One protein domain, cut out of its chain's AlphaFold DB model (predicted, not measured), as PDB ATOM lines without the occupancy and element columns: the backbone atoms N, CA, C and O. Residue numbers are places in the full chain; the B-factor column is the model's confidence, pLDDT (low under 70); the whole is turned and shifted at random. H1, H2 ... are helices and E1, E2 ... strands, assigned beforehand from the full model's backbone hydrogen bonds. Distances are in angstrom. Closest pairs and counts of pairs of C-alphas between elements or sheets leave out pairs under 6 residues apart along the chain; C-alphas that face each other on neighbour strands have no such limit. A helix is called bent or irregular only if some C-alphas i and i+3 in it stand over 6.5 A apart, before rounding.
ATOM      1  N   LYS A 160     503.116 338.504 578.496       52.94
ATOM      2  CA  LYS A 160     504.161 338.990 579.406       52.94
ATOM      3  C   LYS A 160     505.245 337.916 579.560       52.94
ATOM      4  O   LYS A 160     505.162 337.131 580.506       52.94
ATOM      5  N   PRO A 161     506.286 337.832 578.710       50.75
ATOM      6  CA  PRO A 161     507.439 337.044 579.083       50.75
ATOM      7  C   PRO A 161     508.172 337.812 580.189       50.75
ATOM      8  O   PRO A 161     508.664 338.921 579.996       50.75
ATOM      9  N   VAL A 162     508.273 337.199 581.368       60.00
ATOM     10  CA  VAL A 162     509.100 337.672 582.499       60.00
ATOM     11  C   VAL A 162     510.613 337.520 582.184       60.00
ATOM     12  O   VAL A 162     511.478 337.694 583.037       60.00
ATOM     13  N   GLY A 163     510.960 337.235 580.925       71.75
ATOM     14  CA  GLY A 163     512.310 337.083 580.393       71.75
ATOM     15  C   GLY A 163     512.392 337.597 578.955       71.75
ATOM     16  O   GLY A 163     511.378 337.921 578.341       71.75
ATOM     17  N   GLY A 164     513.604 337.719 578.413       81.38
ATOM     18  CA  GLY A 164     513.757 338.089 577.008       81.38
ATOM     19  C   GLY A 164     513.189 337.005 576.091       81.38
ATOM     20  O   GLY A 164     513.363 335.818 576.359       81.38
ATOM     21  N   SER A 165     512.523 337.404 575.011       84.31
ATOM     22  CA  SER A 165     511.958 336.494 574.016       84.31
ATOM     23  C   SER A 165     512.457 336.830 572.614       84.31
ATOM     24  O   SER A 165     512.736 337.984 572.276       84.31
ATOM     25  N   GLY A 166     512.611 335.798 571.789       85.00
ATOM     26  CA  GLY A 166     512.774 335.961 570.351       85.00
ATOM     27  C   GLY A 166     511.403 336.123 569.706       85.00
ATOM     28  O   GLY A 166     510.476 335.395 570.049       85.00
ATOM     29  N   CYS A 167     511.262 337.057 568.772       85.88
ATOM     30  CA  CYS A 167     510.072 337.150 567.936       85.88
ATOM     31  C   CYS A 167     510.425 337.613 566.524       85.88
ATOM     32  O   CYS A 167     511.374 338.378 566.310       85.88
ATOM     33  N   LEU A 168     509.613 337.187 565.564       86.06
ATOM     34  CA  LEU A 168     509.696 337.642 564.188       86.06
ATOM     35  C   LEU A 168     509.028 339.025 564.084       86.06
ATOM     36  O   LEU A 168     507.893 339.213 564.517       86.06
ATOM     37  N   SER A 169     509.756 340.019 563.581       84.38
ATOM     38  CA  SER A 169     509.277 341.393 563.422       84.38
ATOM     39  C   SER A 169     509.145 341.744 561.947       84.38
ATOM     40  O   SER A 169     510.037 341.449 561.146       84.38
ATOM     41  N   LYS A 170     508.054 342.440 561.604       80.62
ATOM     42  CA  LYS A 170     507.868 342.999 560.264       80.62
ATOM     43  C   LYS A 170     509.007 343.954 559.926       80.62
ATOM     44  O   LYS A 170     509.507 344.692 560.777       80.62
ATOM     45  N   TYR A 171     509.407 343.914 558.660       73.69
ATOM     46  CA  TYR A 171     510.507 344.708 558.128       73.69
ATOM     47  C   TYR A 171     510.224 346.218 558.129       73.69
ATOM     48  O   TYR A 171     511.135 347.050 558.201       73.69
ATOM     49  N   THR A 172     508.947 346.564 558.085       74.62
ATOM     50  CA  THR A 172     508.472 347.929 558.065       74.62
ATOM     51  C   THR A 172     508.480 348.549 559.457       74.62
ATOM     52  O   THR A 172     508.090 347.941 560.456       74.62
ATOM     53  N   LYS A 173     508.971 349.789 559.541       75.25
ATOM     54  CA  LYS A 173     508.842 350.606 560.748       75.25
ATOM     55  C   LYS A 173     507.842 351.713 560.486       75.25
ATOM     56  O   LYS A 173     508.087 352.584 559.657       75.25
ATOM     57  N   LEU A 174     506.763 351.702 561.257       78.00
ATOM     58  CA  LEU A 174     505.868 352.843 561.361       78.00
ATOM     59  C   LEU A 174     506.602 353.949 562.120       78.00
ATOM     60  O   LEU A 174     507.053 353.752 563.253       78.00
ATOM     61  N   LYS A 175     506.765 355.107 561.484       78.12
ATOM     62  CA  LYS A 175     507.353 356.298 562.089       78.12
ATOM     63  C   LYS A 175     506.323 357.415 562.031       78.12
ATOM     64  O   LYS A 175     505.815 357.744 560.964       78.12
ATOM     65  N   SER A 176     506.031 358.011 563.183       79.81
ATOM     66  CA  SER A 176     505.210 359.218 563.220       79.81
ATOM     67  C   SER A 176     506.020 360.375 562.641       79.81
ATOM     68  O   SER A 176     507.098 360.699 563.142       79.81
ATOM     69  N   THR A 177     505.518 360.976 561.570       84.00
ATOM     70  CA  THR A 177     506.037 362.213 560.978       84.00
ATOM     71  C   THR A 177     505.068 363.358 561.273       84.00
ATOM     72  O   THR A 177     503.968 363.125 561.776       84.00
ATOM     73  N   LYS A 178     505.453 364.605 560.963       90.50
ATOM     74  CA  LYS A 178     504.546 365.766 561.084       90.50
ATOM     75  C   LYS A 178     503.286 365.619 560.216       90.50
ATOM     76  O   LYS A 178     502.265 366.204 560.543       90.50
ATOM     77  N   ASN A 179     503.357 364.792 559.171       87.12
ATOM     78  CA  ASN A 179     502.291 364.581 558.192       87.12
ATOM     79  C   ASN A 179     501.478 363.300 558.467       87.12
ATOM     80  O   ASN A 179     500.730 362.853 557.607       87.12
ATOM     81  N   GLY A 180     501.652 362.680 559.640       85.44
ATOM     82  CA  GLY A 180     500.998 361.423 560.004       85.44
ATOM     83  C   GLY A 180     501.955 360.233 560.080       85.44
ATOM     84  O   GLY A 180     503.182 360.379 560.117       85.44
ATOM     85  N   LEU A 181     501.385 359.033 560.173       81.25
ATOM     86  CA  LEU A 181     502.136 357.790 560.326       81.25
ATOM     87  C   LEU A 181     502.638 357.322 558.955       81.25
ATOM     88  O   LEU A 181     501.839 356.984 558.090       81.25
ATOM     89  N   VAL A 182     503.956 357.297 558.762       75.81
ATOM     90  CA  VAL A 182     504.575 356.839 557.512       75.81
ATOM     91  C   VAL A 182     505.287 355.518 557.768       75.81
ATOM     92  O   VAL A 182     506.067 355.382 558.717       75.81
ATOM     93  N   GLU A 183     505.003 354.528 556.930       78.38
ATOM     94  CA  GLU A 183     505.645 353.221 556.966       78.38
ATOM     95  C   GLU A 183     506.928 353.258 556.130       78.38
ATOM     96  O   GLU A 183     506.885 353.383 554.910       78.38
ATOM     97  N   TYR A 184     508.089 353.174 556.783       59.72
ATOM     98  CA  TYR A 184     509.373 353.154 556.087       59.72
ATOM     99  C   TYR A 184     509.856 351.709 555.921       59.72
ATOM    100  O   TYR A 184     510.170 351.053 556.931       59.72
ATOM    101  N   PRO A 185     509.981 351.193 554.685       59.81
ATOM    102  CA  PRO A 185     510.784 350.007 554.448       59.81
ATOM    103  C   PRO A 185     512.253 350.361 554.714       59.81
ATOM    104  O   PRO A 185     512.787 351.346 554.219       59.81
ATOM    105  N   ARG A 186     512.939 349.558 555.530       55.78
ATOM    106  CA  ARG A 186     514.389 349.688 555.767       55.78
ATOM    107  C   ARG A 186     515.285 349.269 554.570       55.78
ATOM    108  O   ARG A 186     516.501 349.384 554.698       55.78
ATOM    109  N   VAL A 187     514.737 348.772 553.449       56.19
ATOM    110  CA  VAL A 187     515.503 348.258 552.298       56.19
ATOM    111  C   VAL A 187     515.467 349.323 551.220       56.19
ATOM    112  O   VAL A 187     514.425 349.939 551.010       56.19
ATOM    113  N   LYS A 188     516.582 349.470 550.503       50.00
ATOM    114  CA  LYS A 188     516.600 350.124 549.195       50.00
ATOM    115  C   LYS A 188     515.524 349.498 548.294       50.00
ATOM    116  O   LYS A 188     515.337 348.280 548.321       50.00
ATOM    117  N   GLU A 189     514.809 350.349 547.566       48.44
ATOM    118  CA  GLU A 189     513.739 349.998 546.626       48.44
ATOM    119  C   GLU A 189     514.162 348.842 545.708       48.44
ATOM    120  O   GLU A 189     515.279 348.836 545.192       48.44
ATOM    121  N   GLY A 190     513.296 347.836 545.542       52.78
ATOM    122  CA  GLY A 190     513.583 346.752 544.604       52.78
ATOM    123  C   GLY A 190     512.639 345.559 544.650       52.78
ATOM    124  O   GLY A 190     511.963 345.305 543.666       52.78
ATOM    125  N   GLN A 191     512.592 344.783 545.742       59.62
ATOM    126  CA  GLN A 191     512.045 343.415 545.618       59.62
ATOM    127  C   GLN A 191     511.552 342.756 546.916       59.62
ATOM    128  O   GLN A 191     511.551 341.534 547.025       59.62
ATOM    129  N   ARG A 192     511.130 343.526 547.931       58.84
ATOM    130  CA  ARG A 192     510.580 342.933 549.164       58.84
ATOM    131  C   ARG A 192     509.134 343.342 549.429       58.84
ATOM    132  O   ARG A 192     508.875 344.476 549.809       58.84
ATOM    133  N   SER A 193     508.204 342.394 549.286       65.50
ATOM    134  CA  SER A 193     506.810 342.552 549.719       65.50
ATOM    135  C   SER A 193     506.728 342.673 551.253       65.50
ATOM    136  O   SER A 193     507.210 341.761 551.936       65.50
ATOM    137  N   PRO A 194     506.116 343.737 551.817       65.75
ATOM    138  CA  PRO A 194     505.911 343.905 553.264       65.75
ATOM    139  C   PRO A 194     505.104 342.769 553.904       65.75
ATOM    140  O   PRO A 194     505.263 342.465 555.088       65.75
ATOM    141  N   ASN A 195     504.253 342.133 553.098       74.56
ATOM    142  CA  ASN A 195     503.370 341.053 553.517       74.56
ATOM    143  C   ASN A 195     503.992 339.664 553.341       74.56
ATOM    144  O   ASN A 195     503.389 338.693 553.780       74.56
ATOM    145  N   SER A 196     505.189 339.554 552.753       72.88
ATOM    146  CA  SER A 196     505.901 338.275 552.690       72.88
ATOM    147  C   SER A 196     506.647 338.013 554.008       72.88
ATOM    148  O   SER A 196     507.520 338.810 554.380       72.88
ATOM    149  N   PRO A 197     506.349 336.910 554.722       69.31
ATOM    150  CA  PRO A 197     507.057 336.517 555.943       69.31
ATOM    151  C   PRO A 197     508.555 336.285 555.732       69.31
ATOM    152  O   PRO A 197     509.340 336.480 556.657       69.31
ATOM    153  N   GLU A 198     508.970 335.939 554.512       66.31
ATOM    154  CA  GLU A 198     510.379 335.743 554.139       66.31
ATOM    155  C   GLU A 198     511.208 337.025 554.282       66.31
ATOM    156  O   GLU A 198     512.431 336.989 554.419       66.31
ATOM    157  N   HIS A 199     510.544 338.182 554.285       72.88
ATOM    158  CA  HIS A 199     511.186 339.473 554.486       72.88
ATOM    159  C   HIS A 199     511.189 339.924 555.941       72.88
ATOM    160  O   HIS A 199     511.805 340.948 556.255       72.88
ATOM    161  N   TRP A 200     510.519 339.198 556.837       80.19
ATOM    162  CA  TRP A 200     510.537 339.522 558.253       80.19
ATOM    163  C   TRP A 200     511.905 339.191 558.839       80.19
ATOM    164  O   TRP A 200     512.663 338.368 558.330       80.19
ATOM    165  N   TYR A 201     512.248 339.870 559.926       83.69
ATOM    166  CA  TYR A 201     513.520 339.659 560.590       83.69
ATOM    167  C   TYR A 201     513.323 339.230 562.028       83.69
ATOM    168  O   TYR A 201     512.411 339.677 562.724       83.69
ATOM    169  N   TRP A 202     514.228 338.383 562.499       86.94
ATOM    170  CA  TRP A 202     514.247 338.002 563.896       86.94
ATOM    171  C   TRP A 202     514.717 339.163 564.764       86.94
ATOM    172  O   TRP A 202     515.721 339.830 564.497       86.94
ATOM    173  N   THR A 203     513.980 339.391 565.841       91.81
ATOM    174  CA  THR A 203     514.345 340.325 566.897       91.81
ATOM    175  C   THR A 203     514.365 339.619 568.224       91.81
ATOM    176  O   THR A 203     513.498 338.800 568.511       91.81
ATOM    177  N   TYR A 204     515.323 339.992 569.054       91.06
ATOM    178  CA  TYR A 204     515.300 339.642 570.459       91.06
ATOM    179  C   TYR A 204     514.774 340.840 571.243       91.06
ATOM    180  O   TYR A 204     515.307 341.944 571.097       91.06
ATOM    181  N   ARG A 205     513.707 340.640 572.020       93.00
ATOM    182  CA  ARG A 205     513.028 341.670 572.814       93.00
ATOM    183  C   ARG A 205     513.159 341.360 574.299       93.00
ATOM    184  O   ARG A 205     513.116 340.202 574.701       93.00
ATOM    185  N   TRP A 206     513.316 342.387 575.124       93.25
ATOM    186  CA  TRP A 206     513.390 342.234 576.577       93.25
ATOM    187  C   TRP A 206     512.848 343.467 577.294       93.25
ATOM    188  O   TRP A 206     512.862 344.580 576.764       93.25
ATOM    189  N   GLN A 207     512.390 343.272 578.530       94.12
ATOM    190  CA  GLN A 207     512.003 344.378 579.396       94.12
ATOM    191  C   GLN A 207     513.250 345.087 579.927       94.12
ATOM    192  O   GLN A 207     514.120 344.469 580.553       94.12
ATOM    193  N   LYS A 208     513.341 346.396 579.685       94.06
ATOM    194  CA  LYS A 208     514.446 347.217 580.169       94.06
ATOM    195  C   LYS A 208     514.370 347.340 581.688       94.06
ATOM    196  O   LYS A 208     513.329 347.697 582.240       94.06
ATOM    197  N   LYS A 209     515.491 347.075 582.356       93.31
ATOM    198  CA  LYS A 209     515.652 347.277 583.799       93.31
ATOM    199  C   LYS A 209     516.435 348.563 584.067       93.31
ATOM    200  O   LYS A 209     517.342 348.906 583.307       93.31
ATOM    201  N   GLY A 210     516.063 349.285 585.119       93.81
ATOM    202  CA  GLY A 210     516.779 350.457 585.617       93.81
ATOM    203  C   GLY A 210     518.085 350.078 586.321       93.81
ATOM    204  O   GLY A 210     518.414 348.902 586.469       93.81
ATOM    205  N   LYS A 211     518.828 351.084 586.806       93.81
ATOM    206  CA  LYS A 211     520.100 350.879 587.533       93.81
ATOM    207  C   LYS A 211     519.936 350.052 588.816       93.81
ATOM    208  O   LYS A 211     520.854 349.352 589.215       93.81
ATOM    209  N   ASN A 212     518.758 350.111 589.431       93.62
ATOM    210  CA  ASN A 212     518.377 349.346 590.620       93.62
ATOM    211  C   ASN A 212     517.885 347.918 590.306       93.62
ATOM    212  O   ASN A 212     517.387 347.235 591.195       93.62
ATOM    213  N   GLY A 213     517.942 347.479 589.044       90.62
ATOM    214  CA  GLY A 213     517.437 346.173 588.615       90.62
ATOM    215  C   GLY A 213     515.910 346.074 588.516       90.62
ATOM    216  O   GLY A 213     515.408 345.031 588.092       90.62
ATOM    217  N   GLN A 214     515.171 347.139 588.847       93.06
ATOM    218  CA  GLN A 214     513.715 347.166 588.733       93.06
ATOM    219  C   GLN A 214     513.282 347.372 587.276       93.06
ATOM    220  O   GLN A 214     513.978 348.063 586.524       93.06
ATOM    221  N   PRO A 215     512.153 346.792 586.842       93.06
ATOM    222  CA  PRO A 215     511.656 347.009 585.493       93.06
ATOM    223  C   PRO A 215     511.238 348.466 585.275       93.06
ATOM    224  O   PRO A 215     510.660 349.098 586.157       93.06
ATOM    225  N   LEU A 216     511.526 349.004 584.089       93.81
ATOM    226  CA  LEU A 216     511.101 350.348 583.708       93.81
ATOM    227  C   LEU A 216     509.719 350.314 583.056       93.81
ATOM    228  O   LEU A 216     509.421 349.439 582.237       93.81
ATOM    229  N   TYR A 217     508.914 351.319 583.385       94.38
ATOM    230  CA  TYR A 217     507.574 351.530 582.850       94.38
ATOM    231  C   TYR A 217     507.468 352.928 582.237       94.38
ATOM    232  O   TYR A 217     508.140 353.870 582.661       94.38
ATOM    233  N   LYS A 218     506.651 353.047 581.195       92.56
ATOM    234  CA  LYS A 218     506.243 354.313 580.587       92.56
ATOM    235  C   LYS A 218     505.188 354.998 581.473       92.56
ATOM    236  O   LYS A 218     504.665 354.392 582.405       92.56
ATOM    237  N   ARG A 219     504.844 356.258 581.168       93.19
ATOM    238  CA  ARG A 219     503.815 357.016 581.921       93.19
ATOM    239  C   ARG A 219     502.426 356.375 581.878       93.19
ATOM    240  O   ARG A 219     501.657 356.563 582.806       93.19
ATOM    241  N   ASP A 220     502.125 355.638 580.815       92.69
ATOM    242  CA  ASP A 220     500.871 354.900 580.628       92.69
ATOM    243  C   ASP A 220     500.830 353.568 581.408       92.69
ATOM    244  O   ASP A 220     499.872 352.814 581.283       92.69
ATOM    245  N   GLY A 221     501.872 353.247 582.186       92.50
ATOM    246  CA  GLY A 221     501.987 351.985 582.919       92.50
ATOM    247  C   GLY A 221     502.465 350.801 582.072       92.50
ATOM    248  O   GLY A 221     502.657 349.708 582.604       92.50
ATOM    249  N   SER A 222     502.720 350.988 580.774       90.50
ATOM    250  CA  SER A 222     503.237 349.928 579.904       90.50
ATOM    251  C   SER A 222     504.731 349.677 580.153       90.50
ATOM    252  O   SER A 222     505.486 350.630 580.375       90.50
ATOM    253  N   PRO A 223     505.225 348.426 580.074       92.31
ATOM    254  CA  PRO A 223     506.646 348.146 580.241       92.31
ATOM    255  C   PRO A 223     507.480 348.777 579.117       92.31
ATOM    256  O   PRO A 223     507.084 348.817 577.948       92.31
ATOM    257  N   VAL A 224     508.680 349.247 579.458       93.56
ATOM    258  CA  VAL A 224     509.662 349.696 578.466       93.56
ATOM    259  C   VAL A 224     510.333 348.463 577.866       93.56
ATOM    260  O   VAL A 224     511.163 347.819 578.506       93.56
ATOM    261  N   ILE A 225     509.961 348.132 576.631       91.75
ATOM    262  CA  ILE A 225     510.547 347.026 575.875       91.75
ATOM    263  C   ILE A 225     511.664 347.557 574.981       91.75
ATOM    264  O   ILE A 225     511.454 348.475 574.188       91.75
ATOM    265  N   GLU A 226     512.842 346.954 575.093       92.25
ATOM    266  CA  GLU A 226     513.924 347.123 574.130       92.25
ATOM    267  C   GLU A 226     513.972 345.931 573.179       92.25
ATOM    268  O   GLU A 226     513.536 344.823 573.495       92.25
ATOM    269  N   SER A 227     514.485 346.177 571.978       91.19
ATOM    270  CA  SER A 227     514.600 345.167 570.936       91.19
ATOM    271  C   SER A 227     515.905 345.338 570.181       91.19
ATOM    272  O   SER A 227     516.264 346.464 569.832       91.19
ATOM    273  N   THR A 228     516.565 344.233 569.850       91.44
ATOM    274  CA  THR A 228     517.730 344.223 568.964       91.44
ATOM    275  C   THR A 228     517.508 343.291 567.779       91.44
ATOM    276  O   THR A 228     516.789 342.294 567.877       91.44
ATOM    277  N   TYR A 229     518.124 343.629 566.648       89.56
ATOM    278  CA  TYR A 229     518.128 342.786 565.456       89.56
ATOM    279  C   TYR A 229     518.958 341.526 565.711       89.56
ATOM    280  O   TYR A 229     520.096 341.618 566.172       89.56
ATOM    281  N   CYS A 230     518.401 340.362 565.384       88.31
ATOM    282  CA  CYS A 230     519.099 339.088 565.439       88.31
ATOM    283  C   CYS A 230     519.360 338.590 564.008       88.31
ATOM    284  O   CYS A 230     518.413 338.213 563.316       88.31
ATOM    285  N   PRO A 231     520.626 338.553 563.549       85.81
ATOM    286  CA  PRO A 231     520.962 337.982 562.248       85.81
ATOM    287  C   PRO A 231     520.485 336.531 562.137       85.81
ATOM    288  O   PRO A 231     520.669 335.763 563.080       85.81
ATOM    289  N   GLN A 232     519.963 336.129 560.974       82.00
ATOM    290  CA  GLN A 232     519.411 334.782 560.754       82.00
ATOM    291  C   GLN A 232     520.406 333.665 561.109       82.00
ATOM    292  O   GLN A 232     520.055 332.728 561.820       82.00
ATOM    293  N   LYS A 233     521.685 333.837 560.745       86.50
ATOM    294  CA  LYS A 233     522.782 332.916 561.107       86.50
ATOM    295  C   LYS A 233     522.962 332.699 562.618       86.50
ATOM    296  O   LYS A 233     523.586 331.729 563.029       86.50
ATOM    297  N   LYS A 234     522.441 333.607 563.450       88.00
ATOM    298  CA  LYS A 234     522.531 333.571 564.917       88.00
ATOM    299  C   LYS A 234     521.222 333.179 565.599       88.00
ATOM    300  O   LYS A 234     521.247 332.938 566.801       88.00
ATOM    301  N   VAL A 235     520.109 333.078 564.869       88.12
ATOM    302  CA  VAL A 235     518.782 332.795 565.445       88.12
ATOM    303  C   VAL A 235     518.791 331.482 566.218       88.12
ATOM    304  O   VAL A 235     518.507 331.496 567.408       88.12
ATOM    305  N   ARG A 236     519.281 330.390 565.615       86.62
ATOM    306  CA  ARG A 236     519.396 329.086 566.298       86.62
ATOM    307  C   ARG A 236     520.263 329.125 567.561       86.62
ATOM    308  O   ARG A 236     520.056 328.351 568.491       86.62
ATOM    309  N   ALA A 237     521.283 329.984 567.604       89.31
ATOM    310  CA  ALA A 237     522.115 330.147 568.798       89.31
ATOM    311  C   ALA A 237     521.367 330.919 569.895       89.31
ATOM    312  O   ALA A 237     521.426 330.542 571.061       89.31
ATOM    313  N   VAL A 238     520.628 331.963 569.513       88.44
ATOM    314  CA  VAL A 238     519.780 332.740 570.423       88.44
ATOM    315  C   VAL A 238     518.626 331.896 570.964       88.44
ATOM    316  O   VAL A 238     518.384 331.931 572.164       88.44
ATOM    317  N   GLU A 239     517.966 331.091 570.134       86.12
ATOM    318  CA  GLU A 239     516.902 330.167 570.553       86.12
ATOM    319  C   GLU A 239     517.405 329.172 571.601       86.12
ATOM    320  O   GLU A 239     516.807 329.049 572.669       86.12
ATOM    321  N   ARG A 240     518.558 328.535 571.350       88.94
ATOM    322  CA  ARG A 240     519.203 327.643 572.327       88.94
ATOM    323  C   ARG A 240     519.557 328.369 573.626       88.94
ATOM    324  O   ARG A 240     519.329 327.833 574.705       88.94
ATOM    325  N   ALA A 241     520.067 329.597 573.540       90.00
ATOM    326  CA  ALA A 241     520.408 330.401 574.711       90.00
ATOM    327  C   ALA A 241     519.175 330.808 575.542       90.00
ATOM    328  O   ALA A 241     519.233 330.800 576.772       90.00
ATOM    329  N   ILE A 242     518.058 331.133 574.885       88.12
ATOM    330  CA  ILE A 242     516.773 331.414 575.541       88.12
ATOM    331  C   ILE A 242     516.238 330.146 576.215       88.12
ATOM    332  O   ILE A 242     515.854 330.202 577.382       88.12
ATOM    333  N   ALA A 243     516.263 329.004 575.519       87.38
ATOM    334  CA  ALA A 243     515.841 327.716 576.071       87.38
ATOM    335  C   ALA A 243     516.668 327.322 577.309       87.38
ATOM    336  O   ALA A 243     516.115 326.851 578.301       87.38
ATOM    337  N   ALA A 244     517.971 327.617 577.297       90.94
ATOM    338  CA  ALA A 244     518.879 327.432 578.430       90.94
ATOM    339  C   ALA A 244     518.751 328.508 579.532       90.94
ATOM    340  O   ALA A 244     519.520 328.491 580.491       90.94
ATOM    341  N   LYS A 245     517.804 329.454 579.415       91.38
ATOM    342  CA  LYS A 245     517.578 330.566 580.359       91.38
ATOM    343  C   LYS A 245     518.843 331.386 580.648       91.38
ATOM    344  O   LYS A 245     519.032 331.873 581.765       91.38
ATOM    345  N   LEU A 246     519.709 331.560 579.644       89.50
ATOM    346  CA  LEU A 246     520.925 332.351 579.813       89.50
ATOM    347  C   LEU A 246     520.591 333.811 580.159       89.50
ATOM    348  O   LEU A 246     519.593 334.365 579.682       89.50
ATOM    349  N   PRO A 247     521.432 334.484 580.965       90.19
ATOM    350  CA  PRO A 247     521.229 335.883 581.292       90.19
ATOM    351  C   PRO A 247     521.251 336.746 580.029       90.19
ATOM    352  O   PRO A 247     522.061 336.558 579.120       90.19
ATOM    353  N   HIS A 248     520.396 337.768 580.017       88.19
ATOM    354  CA  HIS A 248     520.212 338.677 578.886       88.19
ATOM    355  C   HIS A 248     521.534 339.218 578.303       88.19
ATOM    356  O   HIS A 248     521.700 339.261 577.085       88.19
ATOM    357  N   ARG A 249     522.506 339.552 579.164       90.38
ATOM    358  CA  ARG A 249     523.844 340.019 578.762       90.38
ATOM    359  C   ARG A 249     524.580 339.016 577.863       90.38
ATOM    360  O   ARG A 249     525.203 339.429 576.892       90.38
ATOM    361  N   GLN A 250     524.485 337.717 578.146       92.44
ATOM    362  CA  GLN A 250     525.128 336.677 577.336       92.44
ATOM    363  C   GLN A 250     524.430 336.501 575.986       92.44
ATOM    364  O   GLN A 250     525.102 336.392 574.962       92.44
ATOM    365  N   ILE A 251     523.095 336.547 575.958       91.38
ATOM    366  CA  ILE A 251     522.326 336.485 574.705       91.38
ATOM    367  C   ILE A 251     522.682 337.676 573.804       91.38
ATOM    368  O   ILE A 251     522.916 337.500 572.607       91.38
ATOM    369  N   LEU A 252     522.808 338.880 574.375       90.94
ATOM    370  CA  LEU A 252     523.297 340.041 573.631       90.94
ATOM    371  C   LEU A 252     524.716 339.839 573.099       90.94
ATOM    372  O   LEU A 252     524.968 340.191 571.950       90.94
ATOM    373  N   GLY A 253     525.615 339.249 573.886       92.38
ATOM    374  CA  GLY A 253     526.970 338.931 573.435       92.38
ATOM    375  C   GLY A 253     526.982 337.982 572.231       92.38
ATOM    376  O   GLY A 253     527.719 338.216 571.275       92.38
ATOM    377  N   ILE A 254     526.094 336.976 572.192       91.44
ATOM    378  CA  ILE A 254     525.906 336.103 571.016       91.44
ATOM    379  C   ILE A 254     525.475 336.937 569.803       91.44
ATOM    380  O   ILE A 254     526.114 336.884 568.746       91.44
ATOM    381  N   ILE A 255     524.424 337.753 569.954       90.56
ATOM    382  CA  ILE A 255     523.865 338.580 568.872       90.56
ATOM    383  C   ILE A 255     524.917 339.544 568.316       90.56
ATOM    384  O   ILE A 255     525.105 339.613 567.098       90.56
ATOM    385  N   LYS A 256     525.656 340.226 569.192       91.56
ATOM    386  CA  LYS A 256     526.715 341.170 568.819       91.56
ATOM    387  C   LYS A 256     527.982 340.488 568.304       91.56
ATOM    388  O   LYS A 256     528.707 341.080 567.519       91.56
ATOM    389  N   GLY A 257     528.192 339.213 568.636       89.50
ATOM    390  CA  GLY A 257     529.410 338.474 568.282       89.50
ATOM    391  C   GLY A 257     530.555 338.685 569.269       89.50
ATOM    392  O   GLY A 257     531.672 338.299 568.972       89.50
ATOM    393  N   GLU A 258     530.276 339.256 570.440       87.75
ATOM    394  CA  GLU A 258     531.256 339.468 571.513       87.75
ATOM    395  C   GLU A 258     531.670 338.139 572.177       87.75
ATOM    396  O   GLU A 258     532.762 338.034 572.719       87.75
ATOM    397  N   ASN A 259     530.822 337.104 572.092       64.62
ATOM    398  CA  ASN A 259     531.056 335.796 572.717       64.62
ATOM    399  C   ASN A 259     531.629 334.734 571.761       64.62
ATOM    400  O   ASN A 259     531.629 333.559 572.122       64.62
ATOM    401  N   SER A 260     532.089 335.087 570.551       57.09
ATOM    402  CA  SER A 260     532.840 334.126 569.728       57.09
ATOM    403  C   SER A 260     534.280 334.043 570.234       57.09
ATOM    404  O   SER A 260     535.198 334.621 569.662       57.09
ATOM    405  N   THR A 261     534.425 333.384 571.378       50.75
ATOM    406  CA  THR A 261     535.539 332.500 571.713       50.75
ATOM    407  C   THR A 261     536.890 332.898 571.110       50.75
ATOM    408  O   THR A 261     537.320 332.360 570.093       50.75
ATOM    409  N   ARG A 262     537.627 333.759 571.813       41.28
ATOM    410  CA  ARG A 262     539.009 333.378 572.105       41.28
ATOM    411  C   ARG A 262     538.928 332.520 573.370       41.28
ATOM    412  O   ARG A 262     538.383 333.016 574.359       41.28
ATOM    413  N   PRO A 263     539.345 331.244 573.351       42.50
ATOM    414  CA  PRO A 263     539.471 330.496 574.592       42.50
ATOM    415  C   PRO A 263     540.467 331.238 575.500       42.50
ATOM    416  O   PRO A 263     541.429 331.817 574.984       42.50
ATOM    417  N   PRO A 264     540.225 331.292 576.820       51.59
ATOM    418  CA  PRO A 264     541.239 331.757 577.753       51.59
ATOM    419  C   PRO A 264     542.448 330.823 577.626       51.59
ATOM    420  O   PRO A 264     542.309 329.613 577.795       51.59
ATOM    421  N   THR A 265     543.582 331.392 577.227       56.38
ATOM    422  CA  THR A 265     544.903 330.752 577.269       56.38
ATOM    423  C   THR A 265     545.396 330.655 578.696       56.38
ATOM    424  O   THR A 265     545.219 331.673 579.408       56.38
TER     425      THR A 265
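This is residues 160 to 265 of the 265 residues of an uncharacterized protein of Okeania sp. SIO1H6 (UniProt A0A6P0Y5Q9). Look first for a small, strongly twisted three-stranded sheet, E1 E4 E5, with a helical hairpin, H1 and H2, packed over one face. A separate two-stranded hairpin, E2 and E3, reaches out as an arm on one side of this body, and the tail of residues 260 to 265 sticks out on the other. The 106 printed residues hold five named strands and then two named helices, in the order E1 E2 E3 E4 E5 H1 H2; both sheets are antiparallel. The class is mixed, helices and strands, with under half of the residues in named elements. The whole is loose, with a radius of gyration of the C-alphas of 16.6 A and spans of 54 by 38 by 23 A.

Begin at inner strand E4, residues 201 to 207, which runs 19.4 A from C-alpha 201 at (513.520, 339.659, 560.590). Beside it are the edge strands E1, residues 165 to 169, beginning at C-alpha 165 at (511.958, 336.494, 574.016), and E5, residues 225 to 229. Helix H1, residues 232 to 243, is 17.2 A long and irregular: C-alphas 233 and 236 are 7.3 A apart. H2, residues 248 to 256, runs 12.2 A to C-alpha 256 at (526.715, 341.170, 568.819). Farther out, find E2, residues 172 to 177, and E3, residues 180 to 185, 14.8 A and 16.0 A long.

Between E4 and E1, antiparallel at 137 degrees, find N 167 and O 203 within hydrogen-bond range at 2.8 A. E4 and E5 form a hairpin at 150 degrees, with N 206 and O 226 at 2.9 A. H1 and H2 are on the same face of this sheet, two layers, helices on one face of a sheet. H1 lies over E1 and E4 at a height over the sheet of 8.8 A, on a local plane that only just has support, 6 C-alphas; its closest C-alphas to E1 are those of Glu 239 and Gly 166, 7.1 A. H2 lies over E4 and E5 at a height of 10.0 A. The helices touch, closest at the C-alphas of Val 238 and Ile 251, 6.2 A, with a shallow tilt of 14 degrees, opposite ways. Every O i to N i+4 pair is within hydrogen-bond range in H2, and 6 of 8 in H1. E1 runs on into E2 across a break of 2 residues, at 78 degrees. E2 and E3 form a hairpin at 149 degrees, with N 175 and O 182 at 2.9 A; both are apart from E5, H1 and H2.

The farthest C-alphas, those of Asn 179 and Thr 265, are 57.7 A apart. The printed part has no cut and ends at the chain's last residue. The long links are E3 to E4, residues 186 to 200, and E4 to E5, residues 208 to 224. The mean pLDDT of the printed part is 80.7; residues 160 to 162, 184 to 194, 197 to 198 and 259 to 265 are under 70.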